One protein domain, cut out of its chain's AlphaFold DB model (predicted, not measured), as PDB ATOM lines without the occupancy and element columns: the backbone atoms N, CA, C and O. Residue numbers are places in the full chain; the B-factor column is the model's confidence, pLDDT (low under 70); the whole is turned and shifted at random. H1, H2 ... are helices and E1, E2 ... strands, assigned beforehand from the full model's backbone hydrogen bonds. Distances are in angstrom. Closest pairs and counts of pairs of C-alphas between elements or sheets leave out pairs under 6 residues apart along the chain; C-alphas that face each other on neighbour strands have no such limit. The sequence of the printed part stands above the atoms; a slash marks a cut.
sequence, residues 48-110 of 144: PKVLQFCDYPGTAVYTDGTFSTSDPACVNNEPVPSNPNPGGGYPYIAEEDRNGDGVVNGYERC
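What this domain is: This is residues 48 to 110 of the 144 residues of an uncharacterized protein of Rhodococcus sp. 05-2256-B3 (UniProt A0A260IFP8). There is little regular structure here: a small two-stranded hairpin, E1 and E2, with the short helix H1 near it, makes one end, and loops of the long unnamed stretch 76 to 110 make the other. The printed part has 63 residues, with E1, E2 and H1 in that order, an antiparallel sheet E1 - E2, and a mixed class with only 13 residues in named elements. It is compact, radius of gyration of the C-alphas 11.4 A, but elongated, spanning 34 by 22 by 18 A.

How they stand to each other: Start at E1, residues 51 to 55, and E2, residues 59 to 62, an antiparallel hairpin at 151 degrees; N 55 and O 59 are 2.8 A apart, within hydrogen-bond range. Residues 60 to 61 of E2 also pair antiparallel with residues 67 to 68. Next comes H1, residues 72 to 75, too short for an O i to N i+4 pair; its one O i to N i+3 pair is within range. Its closest C-alpha to E1 is Cys 74, 5.4 A from that of Cys 54.

Where its parts are: Find C-alpha 51 at (-36.943, -27.988, 0.873); E1 runs 10.9 A from there, E2 9.7 A. H1, 4.9 A long, ends at C-alpha 75, (-42.805, -38.935, -2.429).

The domain as a whole: The C-alphas farthest apart, of Pro 48 and Asn 99, are 36.0 A apart. The printed part has no cut and no long link; pLDDT is under 70 at residues 56 to 57, 76 to 84 and 86 to 89.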
ATOM      1  N   PRO A  48     -35.034 -26.781  11.104       82.31
ATOM      2  CA  PRO A  48     -35.736 -27.551  10.093       82.31
ATOM      3  C   PRO A  48     -35.166 -27.215   8.717       82.31
ATOM      4  O   PRO A  48     -34.998 -26.045   8.364       82.31
ATOM      5  N   LYS A  49     -34.861 -28.256   7.943       84.19
ATOM      6  CA  LYS A  49     -34.364 -28.092   6.581       84.19
ATOM      7  C   LYS A  49     -35.463 -27.511   5.706       84.19
ATOM      8  O   LYS A  49     -36.600 -27.979   5.733       84.19
ATOM      9  N   VAL A  50     -35.118 -26.504   4.912       86.44
ATOM     10  CA  VAL A  50     -36.045 -25.910   3.946       86.44
ATOM     11  C   VAL A  50     -35.861 -26.625   2.617       86.44
ATOM     12  O   VAL A  50     -34.779 -26.557   2.027       86.44
ATOM     13  N   LEU A  51     -36.905 -27.323   2.172       83.31
ATOM     14  CA  LEU A  51     -36.943 -27.988   0.873       83.31
ATOM     15  C   LEU A  51     -36.773 -26.950  -0.241       83.31
ATOM     16  O   LEU A  51     -37.451 -25.922  -0.244       83.31
ATOM     17  N   GLN A  52     -35.859 -27.207  -1.171       82.69
ATOM     18  CA  GLN A  52     -35.597 -26.341  -2.317       82.69
ATOM     19  C   GLN A  52     -36.314 -26.860  -3.564       82.69
ATOM     20  O   GLN A  52     -37.048 -26.114  -4.204       82.69
ATOM     21  N   PHE A  53     -36.127 -28.139  -3.889       80.25
ATOM     22  CA  PHE A  53     -36.801 -28.815  -4.996       80.25
ATOM     23  C   PHE A  53     -36.792 -30.334  -4.792       80.25
ATOM     24  O   PHE A  53     -36.048 -30.860  -3.961       80.25
ATOM     25  N   CYS A  54     -37.628 -31.034  -5.557       80.94
ATOM     26  CA  CYS A  54     -37.622 -32.490  -5.646       80.94
ATOM     27  C   CYS A  54     -36.976 -32.892  -6.969       80.94
ATOM     28  O   CYS A  54     -37.585 -32.703  -8.018       80.94
ATOM     29  N   ASP A  55     -35.761 -33.428  -6.922       75.62
ATOM     30  CA  ASP A  55     -35.106 -33.974  -8.105       75.62
ATOM     31  C   ASP A  55     -35.782 -35.282  -8.522       75.62
ATOM     32  O   ASP A  55     -36.198 -36.092  -7.683       75.62
ATOM     33  N   TYR A  56     -35.882 -35.511  -9.826       68.06
ATOM     34  CA  TYR A  56     -36.480 -36.727 -10.358       68.06
ATOM     35  C   TYR A  56     -35.588 -37.941 -10.029       68.06
ATOM     36  O   TYR A  56     -34.380 -37.876 -10.255       68.06
ATOM     37  N   PRO A  57     -36.131 -39.076  -9.529       67.25
ATOM     38  CA  PRO A  57     -37.550 -39.444  -9.433       67.25
ATOM     39  C   PRO A  57     -38.214 -39.240  -8.050       67.25
ATOM     40  O   PRO A  57     -39.225 -39.880  -7.776       67.25
ATOM     41  N   GLY A  58     -37.669 -38.405  -7.161       75.31
ATOM     42  CA  GLY A  58     -38.248 -38.166  -5.827       75.31
ATOM     43  C   GLY A  58     -37.241 -37.827  -4.724       75.31
ATOM     44  O   GLY A  58     -37.533 -38.031  -3.547       75.31
ATOM     45  N   THR A  59     -36.047 -37.343  -5.076       84.88
ATOM     46  CA  THR A  59     -35.029 -36.948  -4.092       84.88
ATOM     47  C   THR A  59     -35.265 -35.502  -3.672       84.88
ATOM     48  O   THR A  59     -35.176 -34.595  -4.491       84.88
ATOM     49  N   ALA A  60     -35.534 -35.260  -2.393       86.38
ATOM     50  CA  ALA A  60     -35.554 -33.913  -1.836       86.38
ATOM     51  C   ALA A  60     -34.151 -33.325  -1.821       86.38
ATOM     52  O   ALA A  60     -33.238 -33.928  -1.258       86.38
ATOM     53  N   VAL A  61     -34.009 -32.126  -2.374       86.06
ATOM     54  CA  VAL A  61     -32.822 -31.287  -2.236       86.06
ATOM     55  C   VAL A  61     -33.195 -30.095  -1.370       86.06
ATOM     56  O   VAL A  61     -34.193 -29.414  -1.619       86.06
ATOM     57  N   TYR A  62     -32.415 -29.861  -0.322       88.12
ATOM     58  CA  TYR A  62     -32.641 -28.783   0.632       88.12
ATOM     59  C   TYR A  62     -31.720 -27.597   0.340       88.12
ATOM     60  O   TYR A  62     -30.642 -27.739  -0.230       88.12
ATOM     61  N   THR A  63     -32.130 -26.416   0.796       85.19
ATOM     62  CA  THR A  63     -31.376 -25.157   0.625       85.19
ATOM     63  C   THR A  63     -29.986 -25.154   1.272       85.19
ATOM     64  O   THR A  63     -29.155 -24.324   0.917       85.19
ATOM     65  N   ASP A  64     -29.717 -26.073   2.204       84.31
ATOM     66  CA  ASP A  64     -28.404 -26.274   2.830       84.31
ATOM     67  C   ASP A  64     -27.470 -27.183   2.004       84.31
ATOM     68  O   ASP A  64     -26.371 -27.510   2.451       84.31
ATOM     69  N   GLY A  65     -27.901 -27.609   0.811       81.12
ATOM     70  CA  GLY A  65     -27.163 -28.505  -0.080       81.12
ATOM     71  C   GLY A  65     -27.261 -29.985   0.293       81.12
ATOM     72  O   GLY A  65     -26.712 -30.833  -0.410       81.12
ATOM     73  N   THR A  66     -27.953 -30.334   1.380       88.56
ATOM     74  CA  THR A  66     -28.198 -31.738   1.714       88.56
ATOM     75  C   THR A  66     -29.342 -32.311   0.881       88.56
ATOM     76  O   THR A  66     -30.142 -31.579   0.294       88.56
ATOM     77  N   PHE A  67     -29.448 -33.641   0.850       87.31
ATOM     78  CA  PHE A  67     -30.518 -34.334   0.140       87.31
ATOM     79  C   PHE A  67     -31.127 -35.472   0.969       87.31
ATOM     80  O   PHE A  67     -30.527 -35.948   1.935       87.31
ATOM     81  N   SER A  68     -32.337 -35.897   0.602       87.88
ATOM     82  CA  SER A  68     -33.050 -37.035   1.191       87.88
ATOM     83  C   SER A  68     -33.842 -37.784   0.123       87.88
ATOM     84  O   SER A  68     -34.604 -37.187  -0.628       87.88
ATOM     85  N   THR A  69     -33.717 -39.107   0.075       86.12
ATOM     86  CA  THR A  69     -34.460 -39.963  -0.869       86.12
ATOM     87  C   THR A  69     -35.805 -40.442  -0.319       86.12
ATOM     88  O   THR A  69     -36.465 -41.270  -0.938       86.12
ATOM     89  N   SER A  70     -36.190 -40.000   0.880       86.50
ATOM     90  CA  SER A  70     -37.398 -40.462   1.575       86.50
ATOM     91  C   SER A  70     -38.211 -39.314   2.167       86.50
ATOM     92  O   SER A  70     -38.999 -39.535   3.086       86.50
ATOM     93  N   ASP A  71     -37.990 -38.083   1.701       84.69
ATOM     94  CA  ASP A  71     -38.776 -36.942   2.158       84.69
ATOM     95  C   ASP A  71     -40.230 -37.076   1.665       84.69
ATOM     96  O   ASP A  71     -40.458 -37.179   0.452       84.69
ATOM     97  N   PRO A  72     -41.228 -37.068   2.567       82.75
ATOM     98  CA  PRO A  72     -42.629 -37.214   2.191       82.75
ATOM     99  C   PRO A  72     -43.120 -36.167   1.187       82.75
ATOM    100  O   PRO A  72     -44.026 -36.473   0.414       82.75
ATOM    101  N   ALA A  73     -42.543 -34.960   1.169       79.94
ATOM    102  CA  ALA A  73     -42.931 -33.918   0.221       79.94
ATOM    103  C   ALA A  73     -42.636 -34.332  -1.231       79.94
ATOM    104  O   ALA A  73     -43.456 -34.100  -2.117       79.94
ATOM    105  N   CYS A  74     -41.514 -35.020  -1.463       79.00
ATOM    106  CA  CYS A  74     -41.115 -35.485  -2.792       79.00
ATOM    107  C   CYS A  74     -41.695 -36.853  -3.166       79.00
ATOM    108  O   CYS A  74     -41.821 -37.155  -4.347       79.00
ATOM    109  N   VAL A  75     -42.097 -37.665  -2.183       75.69
ATOM    110  CA  VAL A  75     -42.805 -38.935  -2.429       75.69
ATOM    111  C   VAL A  75     -44.272 -38.697  -2.800       75.69
ATOM    112  O   VAL A  75     -44.818 -39.403  -3.646       75.69
ATOM    113  N   ASN A  76     -44.915 -37.701  -2.188       67.88
ATOM    114  CA  ASN A  76     -46.340 -37.425  -2.391       67.88
ATOM    115  C   ASN A  76     -46.620 -36.392  -3.498       67.88
ATOM    116  O   ASN A  76     -47.779 -36.044  -3.704       67.88
ATOM    117  N   ASN A  77     -45.596 -35.934  -4.232       64.50
ATOM    118  CA  ASN A  77     -45.701 -34.856  -5.228       64.50
ATOM    119  C   ASN A  77     -46.371 -33.592  -4.666       64.50
ATOM    120  O   ASN A  77     -47.179 -32.951  -5.343       64.50
ATOM    121  N   GLU A  78     -46.056 -33.237  -3.420       64.94
ATOM    122  CA  GLU A  78     -46.555 -31.989  -2.857       64.94
ATOM    123  C   GLU A  78     -45.945 -30.808  -3.634       64.94
ATOM    124  O   GLU A  78     -44.758 -30.852  -3.980       64.94
ATOM    125  N   PRO A  79     -46.718 -29.744  -3.926       61.28
ATOM    126  CA  PRO A  79     -46.177 -28.565  -4.584       61.28
ATOM    127  C   PRO A  79     -45.050 -27.993  -3.726       61.28
ATOM    128  O   PRO A  79     -45.287 -27.550  -2.603       61.28
ATOM    129  N   VAL A  80     -43.824 -27.996  -4.248       65.94
ATOM    130  CA  VAL A  80     -42.679 -27.413  -3.550       65.94
ATOM    131  C   VAL A  80     -42.784 -25.890  -3.680       65.94
ATOM    132  O   VAL A  80     -42.588 -25.375  -4.780       65.94
ATOM    133  N   PRO A  81     -43.089 -25.134  -2.604       61.09
ATOM    134  CA  PRO A  81     -43.402 -23.702  -2.714       61.09
ATOM    135  C   PRO A  81     -42.224 -22.860  -3.222       61.09
ATOM    136  O   PRO A  81     -42.405 -21.770  -3.755       61.09
ATOM    137  N   SER A  82     -41.013 -23.368  -3.015       64.12
ATOM    138  CA  SER A  82     -39.732 -22.782  -3.399       64.12
ATOM    139  C   SER A  82     -39.285 -23.154  -4.813       64.12
ATOM    140  O   SER A  82     -38.328 -22.552  -5.297       64.12
ATOM    141  N   ASN A  83     -39.957 -24.099  -5.485       67.38
ATOM    142  CA  ASN A  83     -39.625 -24.483  -6.850       67.38
ATOM    143  C   ASN A  83     -40.614 -23.840  -7.843       67.38
ATOM    144  O   ASN A  83     -41.727 -24.341  -8.004       67.38
ATOM    145  N   PRO A  84     -40.233 -22.752  -8.539       68.44
ATOM    146  CA  PRO A  84     -41.095 -22.084  -9.513       68.44
ATOM    147  C   PRO A  84     -41.267 -22.864 -10.827       68.44
ATOM    148  O   PRO A  84     -41.882 -22.327 -11.741       68.44
ATOM    149  N   ASN A  85     -40.722 -24.083 -10.939       71.50
ATOM    150  CA  ASN A  85     -40.767 -24.950 -12.117       71.50
ATOM    151  C   ASN A  85     -41.801 -26.080 -11.945       71.50
ATOM    152  O   ASN A  85     -41.505 -27.103 -11.314       71.50
ATOM    153  N   PRO A  86     -43.028 -25.934 -12.466       63.09
ATOM    154  CA  PRO A  86     -44.071 -26.934 -12.296       63.09
ATOM    155  C   PRO A  86     -43.728 -28.199 -13.093       63.09
ATOM    156  O   PRO A  86     -43.753 -28.196 -14.316       63.09
ATOM    157  N   GLY A  87     -43.425 -29.298 -12.399       62.91
ATOM    158  CA  GLY A  87     -43.106 -30.587 -13.030       62.91
ATOM    159  C   GLY A  87     -41.629 -30.792 -13.377       62.91
ATOM    160  O   GLY A  87     -41.263 -31.895 -13.775       62.91
ATOM    161  N   GLY A  88     -40.780 -29.781 -13.173       63.12
ATOM    162  CA  GLY A  88     -39.335 -29.899 -13.335       63.12
ATOM    163  C   GLY A  88     -38.617 -30.158 -12.012       63.12
ATOM    164  O   GLY A  88     -38.976 -29.623 -10.961       63.12
ATOM    165  N   GLY A  89     -37.566 -30.976 -12.071       69.75
ATOM    166  CA  GLY A  89     -36.763 -31.357 -10.905       69.75
ATOM    167  C   GLY A  89     -35.797 -30.282 -10.400       69.75
ATOM    168  O   GLY A  89     -35.009 -30.572  -9.518       69.75
ATOM    169  N   TYR A  90     -35.819 -29.066 -10.954       72.44
ATOM    170  CA  TYR A  90     -34.909 -27.956 -10.630       72.44
ATOM    171  C   TYR A  90     -35.664 -26.622 -10.648       72.44
ATOM    172  O   TYR A  90     -36.701 -26.555 -11.301       72.44
ATOM    173  N   PRO A  91     -35.158 -25.547 -10.011       76.62
ATOM    174  CA  PRO A  91     -35.704 -24.203 -10.188       76.62
ATOM    175  C   PRO A  91     -35.796 -23.807 -11.665       76.62
ATOM    176  O   PRO A  91     -34.946 -24.189 -12.466       76.62
ATOM    177  N   TYR A  92     -36.820 -23.031 -12.018       78.62
ATOM    178  CA  TYR A  92     -37.025 -22.608 -13.403       78.62
ATOM    179  C   TYR A  92     -35.974 -21.568 -13.798       78.62
ATOM    180  O   TYR A  92     -35.839 -20.540 -13.127       78.62
ATOM    181  N   ILE A  93     -35.265 -21.825 -14.897       79.94
ATOM    182  CA  ILE A  93     -34.275 -20.923 -15.492       79.94
ATOM    183  C   ILE A  93     -34.653 -20.736 -16.962       79.94
ATOM    184  O   ILE A  93     -34.591 -21.677 -17.747       79.94
ATOM    185  N   ALA A  94     -35.065 -19.523 -17.338       81.56
ATOM    186  CA  ALA A  94     -35.607 -19.253 -18.672       81.56
ATOM    187  C   ALA A  94     -34.593 -19.531 -19.795       81.56
ATOM    188  O   ALA A  94     -34.974 -19.902 -20.898       81.56
ATOM    189  N   GLU A  95     -33.301 -19.370 -19.514       81.38
ATOM    190  CA  GLU A  95     -32.209 -19.654 -20.443       81.38
ATOM    191  C   GLU A  95     -31.998 -21.159 -20.685       81.38
ATOM    192  O   GLU A  95     -31.402 -21.540 -21.693       81.38
ATOM    193  N   GLU A  96     -32.480 -22.010 -19.772       82.94
ATOM    194  CA  GLU A  96     -32.381 -23.470 -19.853       82.94
ATOM    195  C   GLU A  96     -33.653 -24.117 -20.430       82.94
ATOM    196  O   GLU A  96     -33.589 -25.264 -20.860       82.94
ATOM    197  N   ASP A  97     -34.776 -23.396 -20.532       81.56
ATOM    198  CA  ASP A  97     -36.000 -23.865 -21.204       81.56
ATOM    199  C   ASP A  97     -35.829 -23.826 -22.735       81.56
ATOM    200  O   ASP A  97     -36.251 -22.912 -23.450       81.56
ATOM    201  N   ARG A  98     -35.119 -24.828 -23.257       75.94
ATOM    202  CA  ARG A  98     -34.739 -24.897 -24.674       75.94
ATOM    203  C   ARG A  98     -35.888 -25.304 -25.587       75.94
ATOM    204  O   ARG A  98     -35.796 -25.071 -26.796       75.94
ATOM    205  N   ASN A  99     -36.910 -25.964 -25.050       81.25
ATOM    206  CA  ASN A  99     -38.055 -26.443 -25.816       81.25
ATOM    207  C   ASN A  99     -39.268 -25.490 -25.709       81.25
ATOM    208  O   ASN A  99     -40.175 -25.586 -26.538       81.25
ATOM    209  N   GLY A 100     -39.234 -24.529 -24.778       82.06
ATOM    210  CA  GLY A 100     -40.250 -23.505 -24.568       82.06
ATOM    211  C   GLY A 100     -41.534 -24.038 -23.935       82.06
ATOM    212  O   GLY A 100     -42.596 -23.452 -24.164       82.06
ATOM    213  N   ASP A 101     -41.477 -25.164 -23.222       81.62
ATOM    214  CA  ASP A 101     -42.647 -25.785 -22.594       81.62
ATOM    215  C   ASP A 101     -42.949 -25.229 -21.190       81.62
ATOM    216  O   ASP A 101     -43.978 -25.571 -20.596       81.62
ATOM    217  N   GLY A 102     -42.114 -24.307 -20.698       78.31
ATOM    218  CA  GLY A 102     -42.237 -23.714 -19.372       78.31
ATOM    219  C   GLY A 102     -41.745 -24.629 -18.251       78.31
ATOM    220  O   GLY A 102     -42.017 -24.337 -17.083       78.31
ATOM    221  N   VAL A 103     -41.036 -25.710 -18.585       80.31
ATOM    222  CA  VAL A 103     -40.443 -26.674 -17.661       80.31
ATOM    223  C   VAL A 103     -38.945 -26.793 -17.938       80.31
ATOM    224  O   VAL A 103     -38.504 -26.893 -19.071       80.31
ATOM    225  N   VAL A 104     -38.131 -26.802 -16.880       78.94
ATOM    226  CA  VAL A 104     -36.688 -27.100 -16.990       78.94
ATOM    227  C   VAL A 104     -36.382 -28.453 -16.360       78.94
ATOM    228  O   VAL A 104     -36.497 -28.638 -15.146       78.94
ATOM    229  N   ASN A 105     -35.967 -29.413 -17.177       76.69
ATOM    230  CA  ASN A 105     -35.545 -30.736 -16.735       76.69
ATOM    231  C   ASN A 105     -34.024 -30.832 -16.595       76.69
ATOM    232  O   ASN A 105     -33.264 -30.048 -17.159       76.69
ATOM    233  N   GLY A 106     -33.553 -31.869 -15.894       72.38
ATOM    234  CA  GLY A 106     -32.119 -32.124 -15.719       72.38
ATOM    235  C   GLY A 106     -31.330 -32.223 -17.033       72.38
ATOM    236  O   GLY A 106     -30.173 -31.825 -17.071       72.38
ATOM    237  N   TYR A 107     -31.951 -32.700 -18.120       72.50
ATOM    238  CA  TYR A 107     -31.313 -32.792 -19.442       72.50
ATOM    239  C   TYR A 107     -31.255 -31.452 -20.199       72.50
ATOM    240  O   TYR A 107     -30.559 -31.350 -21.208       72.50
ATOM    241  N   GLU A 108     -31.997 -30.443 -19.743       75.19
ATOM    242  CA  GLU A 108     -32.068 -29.106 -20.351       75.19
ATOM    243  C   GLU A 108     -31.068 -28.146 -19.704       75.19
ATOM    244  O   GLU A 108     -30.656 -27.167 -20.328       75.19
ATOM    245  N   ARG A 109     -30.590 -28.505 -18.502       80.19
ATOM    246  CA  ARG A 109     -29.487 -27.847 -17.801       80.19
ATOM    247  C   ARG A 109     -28.261 -27.790 -18.709       80.19
ATOM    248  O   ARG A 109     -27.689 -28.818 -19.071       80.19
ATOM    249  N   CYS A 110     -27.841 -26.586 -19.073       78.94
ATOM    250  CA  CYS A 110     -26.706 -26.412 -19.976       78.94
ATOM    251  C   CYS A 110     -25.357 -26.340 -19.249       78.94
ATOM    252  O   CYS A 110     -24.326 -26.536 -19.897       78.94
TER     253      CYS A 110